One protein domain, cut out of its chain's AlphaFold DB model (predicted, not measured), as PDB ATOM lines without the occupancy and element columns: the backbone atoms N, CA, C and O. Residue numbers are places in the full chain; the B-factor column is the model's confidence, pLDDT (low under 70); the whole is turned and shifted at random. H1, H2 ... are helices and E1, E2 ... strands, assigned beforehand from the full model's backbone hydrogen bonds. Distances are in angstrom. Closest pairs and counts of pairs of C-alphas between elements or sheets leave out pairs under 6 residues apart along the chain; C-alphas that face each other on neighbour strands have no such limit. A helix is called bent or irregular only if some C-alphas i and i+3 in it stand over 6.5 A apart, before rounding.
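AT A GLANCE: This is residues 2 to 119 of the 119 residues of an uncharacterized protein of bacterium HR32 (UniProt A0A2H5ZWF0). The model is a loose, open frame round a hollow: a small cluster of helices, H3 with H4, H5 and H1 round it, on one side, and a tiny pair of strands, E1 and E2, on the other. H2 and the long link of residues 25 to 37 make one part of the frame, H6 runs from the cluster's side to E2, and H7 sticks out as an arm, with residues 104 to 119 free. The printed part has 118 residues, with seven named helices and two named strands in the order H1, E1, H2, H3, H4, H5, H6, E2, H7; E1 and E2 are parallel and the class is mostly helix. The whole is loose, with a radius of gyration of the C-alphas of 18.2 A and spans of 54, 43 and 29 A.

IN THESE COORDINATES: H1 is residues 2 to 5, with C-alpha 2 at (34.305, 66.307, 97.472). E1 is residues 22 to 24. H2, residues 38 to 48, is 15.5 A long, and H3, residues 51 to 62, 14.9 A. H4 is residues 70 to 76, H5 79 to 85, H6 91 to 97 and E2 98 to 100. H7, residues 103 to 117, is 20.8 A long and ends with C-alpha 117 at (29.607, 52.675, 135.289).

HOW THE PARTS SIT: H3 is the hub, touching three helices. With residues 61 to 62 alone it only just touches H1, with 3 pairs of C-alphas within 8 A; the closest, Ala 2 and Phe 62, are 4.5 A apart. With residues 51 to 55 alone it touches H4, about perpendicular at 78 degrees; the closest C-alphas, of Pro 51 and Val 73, are 5.0 A apart. With residues 59 to 60 alone it only just touches H5, with 3 pairs within 8 A; the closest C-alphas, of Glu 60 and Ala 81, are 5.4 A apart. H2 and H3 are close but not clearly touching; the closest C-alphas, of Val 48 and Gln 54, are 6.7 A apart. E1 and E2 are parallel neighbours at 61 degrees, with N 24 and O 99 within hydrogen-bond range at 2.9 A. E1, the helices H2 to H6 and E2 form a strand-helix-strand unit, two parallel neighbour strands with helices between. H6 and H7 are apart. Every O i to N i+4 pair is within hydrogen-bond range in H2, H5, H6 and H7, against 5 of 8 in H3 and 1 of 3 in H4, which has 2 of 4 O i to N i+3 pairs; H1 is too short for an O i to N i+4 pair. H4 is only just irregular, C-alphas 72 and 75 being 6.6 A apart.

THE WHOLE: The two C-alphas farthest apart, of Pro 79 and Arg 119, are 55.6 A apart. The printed part has no cut. The links H1 to E1 and E1 to H2 are long, with 16 and 13 residues. Mean pLDDT of the printed part is 90.8, and residues 118 to 119 are under 70.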
ATOM      1  N   ALA A   2      35.684  66.580  97.909       83.88
ATOM      2  CA  ALA A   2      34.305  66.307  97.472       83.88
ATOM      3  C   ALA A   2      33.353  67.515  97.539       83.88
ATOM      4  O   ALA A   2      32.813  67.930  96.523       83.88
ATOM      5  N   TRP A   3      33.219  68.165  98.700       87.31
ATOM      6  CA  TRP A   3      32.290  69.296  98.838       87.31
ATOM      7  C   TRP A   3      32.688  70.518  98.006       87.31
ATOM      8  O   TRP A   3      31.818  71.259  97.570       87.31
ATOM      9  N   LYS A   4      33.985  70.735  97.762       85.88
ATOM     10  CA  LYS A   4      34.447  71.792  96.852       85.88
ATOM     11  C   LYS A   4      34.158  71.421  95.399       85.88
ATOM     12  O   LYS A   4      33.677  72.265  94.656       85.88
ATOM     13  N   ASN A   5      34.395  70.162  95.026       83.25
ATOM     14  CA  ASN A   5      34.089  69.636  93.693       83.25
ATOM     15  C   ASN A   5      32.581  69.712  93.388       83.25
ATOM     16  O   ASN A   5      32.193  70.001  92.263       83.25
ATOM     17  N   GLU A   6      31.735  69.512  94.401       88.19
ATOM     18  CA  GLU A   6      30.270  69.628  94.333       88.19
ATOM     19  C   GLU A   6      29.756  71.079  94.464       88.19
ATOM     20  O   GLU A   6      28.547  71.301  94.453       88.19
ATOM     21  N   GLY A   7      30.631  72.077  94.645       88.81
ATOM     22  CA  GLY A   7      30.233  73.483  94.823       88.81
ATOM     23  C   GLY A   7      29.572  73.812  96.171       88.81
ATOM     24  O   GLY A   7      29.020  74.893  96.348       88.81
ATOM     25  N   ARG A   8      29.641  72.903  97.149       93.31
ATOM     26  CA  ARG A   8      29.046  73.025  98.495       93.31
ATOM     27  C   ARG A   8      29.953  73.725  99.512       93.31
ATOM     28  O   ARG A   8      29.543  73.938 100.649       93.31
ATOM     29  N   MET A   9      31.196  74.038  99.146       89.94
ATOM     30  CA  MET A   9      32.190  74.654 100.028       89.94
ATOM     31  C   MET A   9      33.056  75.651  99.257       89.94
ATOM     32  O   MET A   9      33.476  75.367  98.136       89.94
ATOM     33  N   ASN A  10      33.379  76.785  99.887       89.69
ATOM     34  CA  ASN A  10      34.320  77.757  99.332       89.69
ATOM     35  C   ASN A  10      35.691  77.082  99.051       89.69
ATOM     36  O   ASN A  10      36.243  76.422  99.943       89.69
ATOM     37  N   PRO A  11      36.265  77.233  97.840       84.38
ATOM     38  CA  PRO A  11      37.526  76.593  97.455       84.38
ATOM     39  C   PRO A  11      38.748  77.016  98.292       84.38
ATOM     40  O   PRO A  11      39.753  76.289  98.315       84.38
ATOM     41  N   ASP A  12      38.669  78.125  99.022       88.00
ATOM     42  CA  ASP A  12      39.758  78.639  99.856       88.00
ATOM     43  C   ASP A  12      39.756  78.101 101.288       88.00
ATOM     44  O   ASP A  12      40.791  78.135 101.952       88.00
ATOM     45  N   ILE A  13      38.663  77.479 101.738       89.25
ATOM     46  CA  ILE A  13      38.625  76.794 103.038       89.25
ATOM     47  C   ILE A  13      39.511  75.553 102.974       89.25
ATOM     48  O   ILE A  13      39.248  74.650 102.185       89.25
ATOM     49  N   THR A  14      40.558  75.459 103.786       88.38
ATOM     50  CA  THR A  14      41.492  74.322 103.765       88.38
ATOM     51  C   THR A  14      41.594  73.664 105.139       88.38
ATOM     52  O   THR A  14      41.515  74.363 106.149       88.38
ATOM     53  N   PRO A  15      41.715  72.324 105.205       85.94
ATOM     54  CA  PRO A  15      41.988  71.652 106.465       85.94
ATOM     55  C   PRO A  15      43.420  71.953 106.911       85.94
ATOM     56  O   PRO A  15      44.302  72.146 106.077       85.94
ATOM     57  N   VAL A  16      43.637  71.927 108.221       87.31
ATOM     58  CA  VAL A  16      44.963  72.007 108.841       87.31
ATOM     59  C   VAL A  16      45.142  70.814 109.772       87.31
ATOM     60  O   VAL A  16      44.189  70.392 110.428       87.31
ATOM     61  N   LEU A  17      46.354  70.264 109.827       88.94
ATOM     62  CA  LEU A  17      46.716  69.205 110.766       88.94
ATOM     63  C   LEU A  17      47.576  69.822 111.872       88.94
ATOM     64  O   LEU A  17      48.715  70.216 111.639       88.94
ATOM     65  N   ILE A  18      46.986  69.988 113.054       88.88
ATOM     66  CA  ILE A  18      47.604  70.695 114.184       88.88
ATOM     67  C   ILE A  18      48.503  69.770 115.011       88.88
ATOM     68  O   ILE A  18      48.257  68.569 115.090       88.88
ATOM     69  N   ALA A  19      49.512  70.336 115.677       87.50
ATOM     70  CA  ALA A  19      50.319  69.613 116.659       87.50
ATOM     71  C   ALA A  19      49.494  69.280 117.927       87.50
ATOM     72  O   ALA A  19      48.642  70.085 118.309       87.50
ATOM     73  N   PRO A  20      49.747  68.139 118.604       89.00
ATOM     74  CA  PRO A  20      50.782  67.132 118.318       89.00
ATOM     75  C   PRO A  20      50.431  66.164 117.175       89.00
ATOM     76  O   PRO A  20      51.260  65.343 116.796       89.00
ATOM     77  N   GLY A  21      49.229  66.270 116.620       88.94
ATOM     78  CA  GLY A  21      48.703  65.406 115.576       88.94
ATOM     79  C   GLY A  21      47.309  64.913 115.920       88.94
ATOM     80  O   GLY A  21      46.792  65.166 117.010       88.94
ATOM     81  N   LEU A  22      46.699  64.206 114.977       85.56
ATOM     82  CA  LEU A  22      45.409  63.557 115.177       85.56
ATOM     83  C   LEU A  22      45.544  62.070 114.846       85.56
ATOM     84  O   LEU A  22      46.126  61.732 113.807       85.56
ATOM     85  N   PRO A  23      44.998  61.180 115.693       84.62
ATOM     86  CA  PRO A  23      44.822  59.790 115.324       84.62
ATOM     87  C   PRO A  23      43.966  59.703 114.062       84.62
ATOM     88  O   PRO A  23      42.864  60.252 114.014       84.62
ATOM     89  N   ILE A  24      44.473  59.026 113.037       77.50
ATOM     90  CA  ILE A  24      43.704  58.722 111.832       77.50
ATOM     91  C   ILE A  24      43.175  57.292 111.902       77.50
ATOM     92  O   ILE A  24      43.847  56.386 112.395       77.50
ATOM     93  N   TYR A  25      41.970  57.091 111.374       74.81
ATOM     94  CA  TYR A  25      41.382  55.768 111.209       74.81
ATOM     95  C   TYR A  25      41.337  55.421 109.715       74.81
ATOM     96  O   TYR A  25      40.495  55.965 108.992       74.81
ATOM     97  N   PRO A  26      42.244  54.566 109.212       77.62
ATOM     98  CA  PRO A  26      42.112  54.038 107.862       77.62
ATOM     99  C   PRO A  26      40.819  53.224 107.742       77.62
ATOM    100  O   PRO A  26      40.496  52.394 108.592       77.62
ATOM    101  N   LEU A  27      40.068  53.466 106.669       84.25
ATOM    102  CA  LEU A  27      38.884  52.680 106.346       84.25
ATOM    103  C   LEU A  27      39.318  51.405 105.620       84.25
ATOM    104  O   LEU A  27      39.914  51.471 104.547       84.25
ATOM    105  N   TYR A  28      38.988  50.252 106.195       87.12
ATOM    106  CA  TYR A  28      39.280  48.949 105.606       87.12
ATOM    107  C   TYR A  28      38.034  48.342 104.971       87.12
ATOM    108  O   TYR A  28      36.938  48.404 105.530       87.12
ATOM    109  N   LEU A  29      38.226  47.684 103.830       91.50
ATOM    110  CA  LEU A  29      37.256  46.731 103.308       91.50
ATOM    111  C   LEU A  29      37.617  45.343 103.827       91.50
ATOM    112  O   LEU A  29      38.754  44.896 103.686       91.50
ATOM    113  N   VAL A  30      36.643  44.659 104.418       93.38
ATOM    114  CA  VAL A  30      36.810  43.309 104.957       93.38
ATOM    115  C   VAL A  30      35.780  42.379 104.338       93.38
ATOM    116  O   VAL A  30      34.613  42.736 104.188       93.38
ATOM    117  N   VAL A  31      36.210  41.168 103.986       96.50
ATOM    118  CA  VAL A  31      35.310  40.089 103.568       96.50
ATOM    119  C   VAL A  31      35.150  39.144 104.756       96.50
ATOM    120  O   VAL A  31      36.133  38.512 105.154       96.50
ATOM    121  N   PRO A  32      33.948  39.031 105.351       96.44
ATOM    122  CA  PRO A  32      33.720  38.117 106.461       96.44
ATOM    123  C   PRO A  32      34.081  36.677 106.097       96.44
ATOM    124  O   PRO A  32      33.843  36.224 104.975       96.44
ATOM    125  N   ARG A  33      34.608  35.928 107.073       95.50
ATOM    126  CA  ARG A  33      35.015  34.526 106.883       95.50
ATOM    127  C   ARG A  33      33.889  33.664 106.302       95.50
ATOM    128  O   ARG A  33      34.157  32.833 105.437       95.50
ATOM    129  N   GLU A  34      32.664  33.905 106.766       96.62
ATOM    130  CA  GLU A  34      31.436  33.165 106.439       96.62
ATOM    131  C   GLU A  34      30.526  33.944 105.472       96.62
ATOM    132  O   GLU A  34      29.316  33.737 105.426       96.62
ATOM    133  N   ALA A  35      31.090  34.877 104.694       97.06
ATOM    134  CA  ALA A  35      30.323  35.621 103.704       97.06
ATOM    135  C   ALA A  35      29.690  34.670 102.672       97.06
ATOM    136  O   ALA A  35      30.399  33.941 101.977       97.06
ATOM    137  N   ALA A  36      28.364  34.748 102.516       96.75
ATOM    138  CA  ALA A  36      27.603  33.909 101.585       96.75
ATOM    139  C   ALA A  36      28.106  33.995 100.130       96.75
ATOM    140  O   ALA A  36      28.008  33.030  99.382       96.75
ATOM    141  N   ASN A  37      28.681  35.139  99.740       96.06
ATOM    142  CA  ASN A  37      29.259  35.384  98.417       96.06
ATOM    143  C   ASN A  37      30.721  35.840  98.529       96.06
ATOM    144  O   ASN A  37      31.092  36.910  98.041       96.06
ATOM    145  N   ARG A  38      31.551  35.047  99.215       96.94
ATOM    146  CA  ARG A  38      32.957  35.380  99.489       96.94
ATOM    147  C   ARG A  38      33.741  35.788  98.238       96.94
ATOM    148  O   ARG A  38      34.416  36.813  98.271       96.94
ATOM    149  N   ASP A  39      33.608  35.045  97.143       96.88
ATOM    150  CA  ASP A  39      34.353  35.304  95.903       96.88
ATOM    151  C   ASP A  39      34.035  36.678  95.304       96.88
ATOM    152  O   ASP A  39      34.929  37.388  94.844       96.88
ATOM    153  N   TRP A  40      32.767  37.095  95.352       97.62
ATOM    154  CA  TRP A  40      32.362  38.430  94.915       97.62
ATOM    155  C   TRP A  40      32.882  39.522  95.844       97.62
ATOM    156  O   TRP A  40      33.302  40.572  95.362       97.62
ATOM    157  N   GLY A  41      32.911  39.263  97.154       97.75
ATOM    158  CA  GLY A  41      33.526  40.165  98.125       97.75
ATOM    159  C   GLY A  41      35.006  40.407  97.823       97.75
ATOM    160  O   GLY A  41      35.435  41.556  97.768       97.75
ATOM    161  N   VAL A  42      35.768  39.344  97.548       96.88
ATOM    162  CA  VAL A  42      37.195  39.453  97.188       96.88
ATOM    163  C   VAL A  42      37.374  40.240  95.890       96.88
ATOM    164  O   VAL A  42      38.129  41.206  95.865       96.88
ATOM    165  N   ARG A  43      36.607  39.914  94.840       97.69
ATOM    166  CA  ARG A  43      36.660  40.648  93.561       97.69
ATOM    167  C   ARG A  43      36.330  42.129  93.714       97.69
ATOM    168  O   ARG A  43      36.885  42.958  92.999       97.69
ATOM    169  N   TYR A  44      35.419  42.469  94.622       96.81
ATOM    170  CA  TYR A  44      35.094  43.860  94.910       96.81
ATOM    171  C   TYR A  44      36.255  44.585  95.598       96.81
ATOM    172  O   TYR A  44      36.578  45.707  95.211       96.81
ATOM    173  N   VAL A  45      36.916  43.941  96.566       96.25
ATOM    174  CA  VAL A  45      38.130  44.490  97.190       96.25
ATOM    175  C   VAL A  45      39.209  44.730  96.136       96.25
ATOM    176  O   VAL A  45      39.751  45.832  96.086       96.25
ATOM    177  N   ASP A  46      39.453  43.769  95.243       96.25
ATOM    178  CA  ASP A  46      40.429  43.914  94.153       96.25
ATOM    179  C   ASP A  46      40.073  45.065  93.203       96.25
ATOM    180  O   ASP A  46      40.937  45.843  92.796       96.25
ATOM    181  N   PHE A  47      38.787  45.212  92.872       97.12
ATOM    182  CA  PHE A  47      38.299  46.316  92.051       97.12
ATOM    183  C   PHE A  47      38.543  47.674  92.720       97.12
ATOM    184  O   PHE A  47      39.044  48.593  92.074       97.12
ATOM    185  N   VAL A  48      38.233  47.811  94.011       95.44
ATOM    186  CA  VAL A  48      38.469  49.060  94.752       95.44
ATOM    187  C   VAL A  48      39.967  49.318  94.949       95.44
ATOM    188  O   VAL A  48      40.389  50.471  94.931       95.44
ATOM    189  N   ALA A  49      40.785  48.274  95.094       95.38
ATOM    190  CA  ALA A  49      42.241  48.356  95.216       95.38
ATOM    191  C   ALA A  49      42.966  48.544  93.868       95.38
ATOM    192  O   ALA A  49      44.196  48.601  93.825       95.38
ATOM    193  N   ASN A  50      42.243  48.660  92.753       97.75
ATOM    194  CA  ASN A  50      42.843  48.966  91.463       97.75
ATOM    195  C   ASN A  50      43.399  50.414  91.449       97.75
ATOM    196  O   ASN A  50      42.658  51.345  91.776       97.75
ATOM    197  N   PRO A  51      44.662  50.653  91.030       98.19
ATOM    198  CA  PRO A  51      45.260  51.992  91.054       98.19
ATOM    199  C   PRO A  51      44.501  53.053  90.252       98.19
ATOM    200  O   PRO A  51      44.413  54.202  90.682       98.19
ATOM    201  N   GLN A  52      43.915  52.681  89.111       98.12
ATOM    202  CA  GLN A  52      43.121  53.592  88.286       98.12
ATOM    203  C   GLN A  52      41.802  53.969  88.977       98.12
ATOM    204  O   GLN A  52      41.388  55.127  88.917       98.12
ATOM    205  N   ILE A  53      41.159  53.018  89.666       97.88
ATOM    206  CA  ILE A  53      39.954  53.278  90.471       97.88
ATOM    207  C   ILE A  53      40.288  54.154  91.682       97.88
ATOM    208  O   ILE A  53      39.583  55.132  91.936       97.88
ATOM    209  N   GLN A  54      41.387  53.867  92.383       97.38
ATOM    210  CA  GLN A  54      41.876  54.693  93.492       97.38
ATOM    211  C   GLN A  54      42.148  56.131  93.043       97.38
ATOM    212  O   GLN A  54      41.650  57.067  93.665       97.38
ATOM    213  N   ALA A  55      42.864  56.325  91.934       97.88
ATOM    214  CA  ALA A  55      43.143  57.662  91.419       97.88
ATOM    215  C   ALA A  55      41.845  58.406  91.074       97.88
ATOM    216  O   ALA A  55      41.567  59.459  91.642       97.88
ATOM    217  N   LYS A  56      41.007  57.826  90.210       96.75
ATOM    218  CA  LYS A  56      39.812  58.500  89.686       96.75
ATOM    219  C   LYS A  56      38.739  58.746  90.749       96.75
ATOM    220  O   LYS A  56      38.131  59.811  90.793       96.75
ATOM    221  N   VAL A  57      38.453  57.748  91.579       95.00
ATOM    222  CA  VAL A  57      37.311  57.804  92.500       95.00
ATOM    223  C   VAL A  57      37.756  58.289  93.874       95.00
ATOM    224  O   VAL A  57      37.233  59.282  94.377       95.00
ATOM    225  N   ILE A  58      38.740  57.630  94.484       94.62
ATOM    226  CA  ILE A  58      39.144  57.938  95.863       94.62
ATOM    227  C   ILE A  58      39.842  59.300  95.929       94.62
ATOM    228  O   ILE A  58      39.468  60.146  96.746       94.62
ATOM    229  N   VAL A  59      40.794  59.552  95.028       94.88
ATOM    230  CA  VAL A  59      41.560  60.802  95.043       94.88
ATOM    231  C   VAL A  59      40.833  61.929  94.313       94.88
ATOM    232  O   VAL A  59      40.557  62.957  94.919       94.88
ATOM    233  N   GLU A  60      40.502  61.784  93.033       94.75
ATOM    234  CA  GLU A  60      39.993  62.925  92.256       94.75
ATOM    235  C   GLU A  60      38.557  63.313  92.624       94.75
ATOM    236  O   GLU A  60      38.276  64.492  92.862       94.75
ATOM    237  N   GLN A  61      37.652  62.337  92.714       92.12
ATOM    238  CA  GLN A  61      36.248  62.607  93.023       92.12
ATOM    239  C   GLN A  61      36.047  62.947  94.509       92.12
ATOM    240  O   GLN A  61      35.514  64.015  94.829       92.12
ATOM    241  N   PHE A  62      36.481  62.073  95.425       91.38
ATOM    242  CA  PHE A  62      36.221  62.249  96.862       91.38
ATOM    243  C   PHE A  62      37.266  63.121  97.574       91.38
ATOM    244  O   PHE A  62      36.961  63.865  98.520       91.38
ATOM    245  N   GLY A  63      38.499  63.121  97.081       90.50
ATOM    246  CA  GLY A  63      39.606  63.826  97.709       90.50
ATOM    247  C   GLY A  63      40.065  63.221  99.008       90.50
ATOM    248  O   GLY A  63      40.321  63.962  99.958       90.50
ATOM    249  N   TRP A  64      40.113  61.897  99.039       91.00
ATOM    250  CA  TRP A  64      40.748  61.118 100.088       91.00
ATOM    251  C   TRP A  64      42.158  60.719  99.653       91.00
ATOM    252  O   TRP A  64      42.480  60.713  98.463       91.00
ATOM    253  N   TYR A  65      43.007  60.392 100.624       91.81
ATOM    254  CA  TYR A  65      44.308  59.799 100.329       91.81
ATOM    255  C   TYR A  65      44.132  58.375  99.778       91.81
ATOM    256  O   TYR A  65      43.150  57.713 100.131       91.81
ATOM    257  N   PRO A  66      45.055  57.892  98.925       93.50
ATOM    258  CA  PRO A  66      45.015  56.521  98.430       93.50
ATOM    259  C   PRO A  66      44.952  55.503  99.576       93.50
ATOM    260  O   PRO A  66      45.696  55.615 100.547       93.50
ATOM    261  N   GLY A  67      44.091  54.492  99.440       91.88
ATOM    262  CA  GLY A  67      44.008  53.368 100.388       91.88
ATOM    263  C   GLY A  67      45.019  52.247 100.116       91.88
ATOM    264  O   GLY A  67      45.032  51.244 100.824       91.88
ATOM    265  N   ILE A  68      45.836  52.398  99.073       93.88
ATOM    266  CA  ILE A  68      46.895  51.471  98.656       93.88
ATOM    267  C   ILE A  68      48.206  52.246  98.476       93.88
ATOM    268  O   ILE A  68      48.233  53.461  98.658       93.88
ATOM    269  N   ASP A  69      49.269  51.551  98.063       93.75
ATOM    270  CA  ASP A  69      50.578  52.137  97.758       93.75
ATOM    271  C   ASP A  69      50.470  53.439  96.924       93.75
ATOM    272  O   ASP A  69      50.069  53.394  95.748       93.75
ATOM    273  N   PRO A  70      50.815  54.606  97.506       92.25
ATOM    274  CA  PRO A  70      50.682  55.890  96.834       92.25
ATOM    275  C   PRO A  70      51.598  56.001  95.613       92.25
ATOM    276  O   PRO A  70      51.228  56.698  94.669       92.25
ATOM    277  N   ASP A  71      52.720  55.281  95.555       95.50
ATOM    278  CA  ASP A  71      53.632  55.335  94.404       95.50
ATOM    279  C   ASP A  71      52.997  54.739  93.140       95.50
ATOM    280  O   ASP A  71      53.349  55.113  92.020       95.50
ATOM    281  N   ARG A  72      51.992  53.867  93.300       97.31
ATOM    282  CA  ARG A  72      51.208  53.308  92.187       97.31
ATOM    283  C   ARG A  72      50.020  54.174  91.783       97.31
ATOM    284  O   ARG A  72      49.568  54.082  90.644       97.31
ATOM    285  N   VAL A  73      49.494  54.983  92.703       97.69
ATOM    286  CA  VAL A  73      48.273  55.780  92.491       97.69
ATOM    287  C   VAL A  73      48.600  57.205  92.072       97.69
ATOM    288  O   VAL A  73      48.034  57.705  91.107       97.69
ATOM    289  N   MET A  74      49.527  57.865  92.764       95.69
ATOM    290  CA  MET A  74      49.836  59.281  92.564       95.69
ATOM    291  C   MET A  74      50.293  59.646  91.142       95.69
ATOM    292  O   MET A  74      49.953  60.750  90.713       95.69
ATOM    293  N   PRO A  75      50.992  58.782  90.374       97.62
ATOM    294  CA  PRO A  75      51.281  59.055  88.963       97.62
ATOM    295  C   PRO A  75      50.038  59.105  88.061       97.62
ATOM    296  O   PRO A  75      50.099  59.675  86.975       97.62
ATOM    297  N   LEU A  76      48.925  58.502  88.488       98.19
ATOM    298  CA  LEU A  76      47.663  58.435  87.745       98.19
ATOM    299  C   LEU A  76      46.695  59.572  88.111       98.19
ATOM    300  O   LEU A  76      45.651  59.708  87.479       98.19
ATOM    301  N   VAL A  77      47.020  60.365  89.135       97.62
ATOM    302  CA  VAL A  77      46.195  61.480  89.615       97.62
ATOM    303  C   VAL A  77      46.548  62.749  88.845       97.62
ATOM    304  O   VAL A  77      47.722  63.100  88.707       97.62
ATOM    305  N   SER A  78      45.536  63.484  88.385       96.06
ATOM    306  CA  SER A  78      45.738  64.753  87.687       96.06
ATOM    307  C   SER A  78      46.492  65.789  88.543       96.06
ATOM    308  O   SER A  78      46.313  65.860  89.766       96.06
ATOM    309  N   PRO A  79      47.298  66.673  87.918       95.38
ATOM    310  CA  PRO A  79      48.009  67.732  88.638       95.38
ATOM    311  C   PRO A  79      47.083  68.626  89.473       95.38
ATOM    312  O   PRO A  79      47.437  69.017  90.584       95.38
ATOM    313  N   GLN A  80      45.878  68.909  88.965       90.94
ATOM    314  CA  GLN A  80      44.874  69.717  89.657       90.94
ATOM    315  C   GLN A  80      44.380  69.040  90.939       90.94
ATOM    316  O   GLN A  80      44.360  69.673  91.997       90.94
ATOM    317  N   ALA A  81      44.009  67.759  90.868       91.94
ATOM    318  CA  ALA A  81      43.563  67.019  92.042       91.94
ATOM    319  C   ALA A  81      44.689  66.876  93.070       91.94
ATOM    320  O   ALA A  81      44.454  67.065  94.260       91.94
ATOM    321  N   ARG A  82      45.930  66.638  92.624       92.88
ATOM    322  CA  ARG A  82      47.101  66.577  93.511       92.88
ATOM    323  C   ARG A  82      47.350  67.904  94.231       92.88
ATOM    324  O   ARG A  82      47.592  67.902  95.436       92.88
ATOM    325  N   ALA A  83      47.264  69.025  93.516       90.69
ATOM    326  CA  ALA A  83      47.403  70.351  94.111       90.69
ATOM    327  C   ALA A  83      46.301  70.629  95.145       90.69
ATOM    328  O   ALA A  83      46.583  71.162  96.215       90.69
ATOM    329  N   LEU A  84      45.057  70.237  94.859       88.38
ATOM    330  CA  LEU A  84      43.946  70.429  95.789       88.38
ATOM    331  C   LEU A  84      44.038  69.490  97.008       88.38
ATOM    332  O   LEU A  84      43.700  69.924  98.112       88.38
ATOM    333  N   LEU A  85      44.530  68.255  96.827       90.88
ATOM    334  CA  LEU A  85      44.693  67.250  97.888       90.88
ATOM    335  C   LEU A  85      45.649  67.756  98.968       90.88
ATOM    336  O   LEU A  85      45.347  67.648 100.153       90.88
ATOM    337  N   PHE A  86      46.757  68.368  98.546       91.50
ATOM    338  CA  PHE A  86      47.821  68.833  99.435       91.50
ATOM    339  C   PHE A  86      47.823  70.353  99.673       91.50
ATOM    340  O   PHE A  86      48.795  70.881 100.206       91.50
ATOM    341  N   LYS A  87      46.751  71.080  99.305       89.88
ATOM    342  CA  LYS A  87      46.680  72.550  99.472       89.88
ATOM    343  C   LYS A  87      46.791  72.980 100.942       89.88
ATOM    344  O   LYS A  87      47.373  74.021 101.215       89.88
ATOM    345  N   GLY A  88      46.178  72.225 101.859       88.81
ATOM    346  CA  GLY A  88      46.125  72.559 103.292       88.81
ATOM    347  C   GLY A  88      47.018  71.700 104.187       88.81
ATOM    348  O   GLY A  88      47.587  72.199 105.149       88.81
ATOM    349  N   VAL A  89      47.152  70.414 103.860       90.81
ATOM    350  CA  VAL A  89      47.967  69.451 104.609       90.81
ATOM    351  C   VAL A  89      48.966  68.851 103.633       90.81
ATOM    352  O   VAL A  89      48.566  68.207 102.665       90.81
ATOM    353  N   THR A  90      50.256  69.090 103.853       91.19
ATOM    354  CA  THR A  90      51.321  68.608 102.967       91.19
ATOM    355  C   THR A  90      51.672  67.143 103.255       91.19
ATOM    356  O   THR A  90      51.355  66.624 104.330       91.19
ATOM    357  N   PRO A  91      52.379  66.446 102.343       88.94
ATOM    358  CA  PRO A  91      52.933  65.125 102.642       88.94
ATOM    359  C   PRO A  91      53.831  65.114 103.890       88.94
ATOM    360  O   PRO A  91      53.814  64.151 104.652       88.94
ATOM    361  N   GLN A  92      54.587  66.191 104.128       90.31
ATOM    362  CA  GLN A  92      55.427  66.341 105.316       90.31
ATOM    363  C   GLN A  92      54.592  66.481 106.596       90.31
ATOM    364  O   GLN A  92      54.946  65.886 107.613       90.31
ATOM    365  N   ASP A  93      53.475  67.214 106.547       91.50
ATOM    366  CA  ASP A  93      52.557  67.326 107.687       91.50
ATOM    367  C   ASP A  93      51.952  65.966 108.037       91.50
ATOM    368  O   ASP A  93      51.911  65.600 109.209       91.50
ATOM    369  N   LEU A  94      51.538  65.187 107.032       89.12
ATOM    370  CA  LEU A  94      51.040  63.825 107.246       89.12
ATOM    371  C   LEU A  94      52.106  62.944 107.893       89.12
ATOM    372  O   LEU A  94      51.831  62.307 108.901       89.12
ATOM    373  N   ALA A  95      53.333  62.946 107.370       88.00
ATOM    374  CA  ALA A  95      54.417  62.140 107.927       88.00
ATOM    375  C   ALA A  95      54.735  62.494 109.390       88.00
ATOM    376  O   ALA A  95      55.178  61.636 110.151       88.00
ATOM    377  N   ARG A  96      54.519  63.753 109.787       89.94
ATOM    378  CA  ARG A  96      54.838  64.242 111.130       89.94
ATOM    379  C   ARG A  96      53.694  64.093 112.131       89.94
ATOM    380  O   ARG A  96      53.952  63.818 113.298       89.94
ATOM    381  N   TYR A  97      52.464  64.344 111.699       91.00
ATOM    382  CA  TYR A  97      51.314  64.538 112.588       91.00
ATOM    383  C   TYR A  97      50.208  63.495 112.394       91.00
ATOM    384  O   TYR A  97      49.204  63.523 113.109       91.00
ATOM    385  N   SER A  98      50.358  62.582 111.431       86.38
ATOM    386  CA  SER A  98      49.469  61.432 111.294       86.38
ATOM    387  C   SER A  98      49.849  60.374 112.324       86.38
ATOM    388  O   SER A  98      50.917  59.769 112.254       86.38
ATOM    389  N   LEU A  99      48.969  60.172 113.302       86.69
ATOM    390  CA  LEU A  99      49.167  59.191 114.362       86.69
ATOM    391  C   LEU A  99      48.273  57.977 114.111       86.69
ATOM    392  O   LEU A  99      47.144  58.106 113.636       86.69
ATOM    393  N   GLN A 100      48.769  56.791 114.447       84.50
ATOM    394  CA  GLN A 100      47.932  55.596 114.478       84.50
ATOM    395  C   GLN A 100      47.033  55.648 115.709       84.50
ATOM    396  O   GLN A 100      47.498  55.938 116.812       84.50
ATOM    397  N   MET A 101      45.745  55.375 115.521       84.94
ATOM    398  CA  MET A 101      44.822  55.263 116.641       84.94
ATOM    399  C   MET A 101      45.111  53.973 117.425       84.94
ATOM    400  O   MET A 101      45.094  52.897 116.818       84.94
ATOM    401  N   PRO A 102      45.343  54.033 118.750       86.81
ATOM    402  CA  PRO A 102      45.571  52.843 119.568       86.81
ATOM    403  C   PRO A 102      44.233  52.151 119.871       86.81
ATOM    404  O   PRO A 102      43.720  52.181 120.985       86.81
ATOM    405  N   LEU A 103      43.632  51.563 118.830       86.50
ATOM    406  CA  LEU A 103      42.267  51.026 118.850       86.50
ATOM    407  C   LEU A 103      42.046  49.971 119.935       86.50
ATOM    408  O   LEU A 103      40.998  49.995 120.567       86.50
ATOM    409  N   GLY A 104      43.010  49.069 120.151       88.38
ATOM    410  CA  GLY A 104      42.901  48.020 121.172       88.38
ATOM    411  C   GLY A 104      42.818  48.600 122.582       88.38
ATOM    412  O   GLY A 104      41.856  48.347 123.293       88.38
ATOM    413  N   GLU A 105      43.768  49.468 122.939       89.12
ATOM    414  CA  GLU A 105      43.806  50.121 124.254       89.12
ATOM    415  C   GLU A 105      42.549  50.960 124.515       89.12
ATOM    416  O   GLU A 105      41.969  50.904 125.598       89.12
ATOM    417  N   TYR A 106      42.090  51.713 123.507       88.69
ATOM    418  CA  TYR A 106      40.848  52.481 123.617       88.69
ATOM    419  C   TYR A 106      39.625  51.577 123.769       88.69
ATOM    420  O   TYR A 106      38.736  51.901 124.552       88.69
ATOM    421  N   TYR A 107      39.561  50.472 123.025       89.94
ATOM    422  CA  TYR A 107      38.457  49.523 123.116       89.94
ATOM    423  C   TYR A 107      38.367  48.914 124.519       89.94
ATOM    424  O   TYR A 107      37.299  48.969 125.127       89.94
ATOM    425  N   ASP A 108      39.488  48.429 125.054       92.38
ATOM    426  CA  ASP A 108      39.550  47.829 126.390       92.38
ATOM    427  C   ASP A 108      39.163  48.842 127.476       92.38
ATOM    428  O   ASP A 108      38.357  48.540 128.357       92.38
ATOM    429  N   ALA A 109      39.675  50.075 127.386       91.50
ATOM    430  CA  ALA A 109      39.360  51.135 128.341       91.50
ATOM    431  C   ALA A 109      37.880  51.555 128.300       91.50
ATOM    432  O   ALA A 109      37.269  51.767 129.349       91.50
ATOM    433  N   ILE A 110      37.289  51.669 127.103       91.31
ATOM    434  CA  ILE A 110      35.866  52.005 126.941       91.31
ATOM    435  C   ILE A 110      34.985  50.876 127.477       91.31
ATOM    436  O   ILE A 110      33.999  51.157 128.158       91.31
ATOM    437  N   LEU A 111      35.332  49.620 127.184       92.31
ATOM    438  CA  LEU A 111      34.590  48.461 127.669       92.31
ATOM    439  C   LEU A 111      34.609  48.405 129.199       92.31
ATOM    440  O   LEU A 111      33.544  48.316 129.804       92.31
ATOM    441  N   LEU A 112      35.789  48.549 129.813       91.31
ATOM    442  CA  LEU A 112      35.937  48.582 131.269       91.31
ATOM    443  C   LEU A 112      35.084  49.692 131.891       91.31
ATOM    444  O   LEU A 112      34.278  49.427 132.778       91.31
ATOM    445  N   ALA A 113      35.210  50.925 131.392       91.00
ATOM    446  CA  ALA A 113      34.448  52.053 131.917       91.00
ATOM    447  C   ALA A 113      32.931  51.850 131.764       91.00
ATOM    448  O   ALA A 113      32.169  52.197 132.662       91.00
ATOM    449  N   TYR A 114      32.476  51.277 130.644       90.12
ATOM    450  CA  TYR A 114      31.062  50.961 130.444       90.12
ATOM    451  C   TYR A 114      30.571  49.908 131.445       90.12
ATOM    452  O   TYR A 114      29.529  50.098 132.072       90.12
ATOM    453  N   GLU A 115      31.326  48.824 131.618       90.06
ATOM    454  CA  GLU A 115      30.980  47.736 132.535       90.06
ATOM    455  C   GLU A 115      31.046  48.145 134.015       90.06
ATOM    456  O   GLU A 115      30.287  47.601 134.815       90.06
ATOM    457  N   GLU A 116      31.898  49.104 134.384       85.75
ATOM    458  CA  GLU A 116      31.983  49.647 135.748       85.75
ATOM    459  C   GLU A 116      30.908  50.704 136.055       85.75
ATOM    460  O   GLU A 116      30.456  50.794 137.195       85.75
ATOM    461  N   ILE A 117      30.504  51.522 135.071       72.06
ATOM    462  CA  ILE A 117      29.607  52.675 135.289       72.06
ATOM    463  C   ILE A 117      28.129  52.328 135.062       72.06
ATOM    464  O   ILE A 117      27.260  52.899 135.719       72.06
ATOM    465  N   VAL A 118      27.819  51.457 134.097       69.62
ATOM    466  CA  VAL A 118      26.430  51.198 133.659       69.62
ATOM    467  C   VAL A 118      25.813  49.981 134.359       69.62
ATOM    468  O   VAL A 118      24.611  49.745 134.227       69.62
ATOM    469  N   ARG A 119      26.606  49.214 135.109       53.09
ATOM    470  CA  ARG A 119      26.163  47.985 135.771       53.09
ATOM    471  C   ARG A 119      25.675  48.199 137.200       53.09
ATOM    472  O   ARG A 119      26.256  49.038 137.917       53.09
TER     473      ARG A 119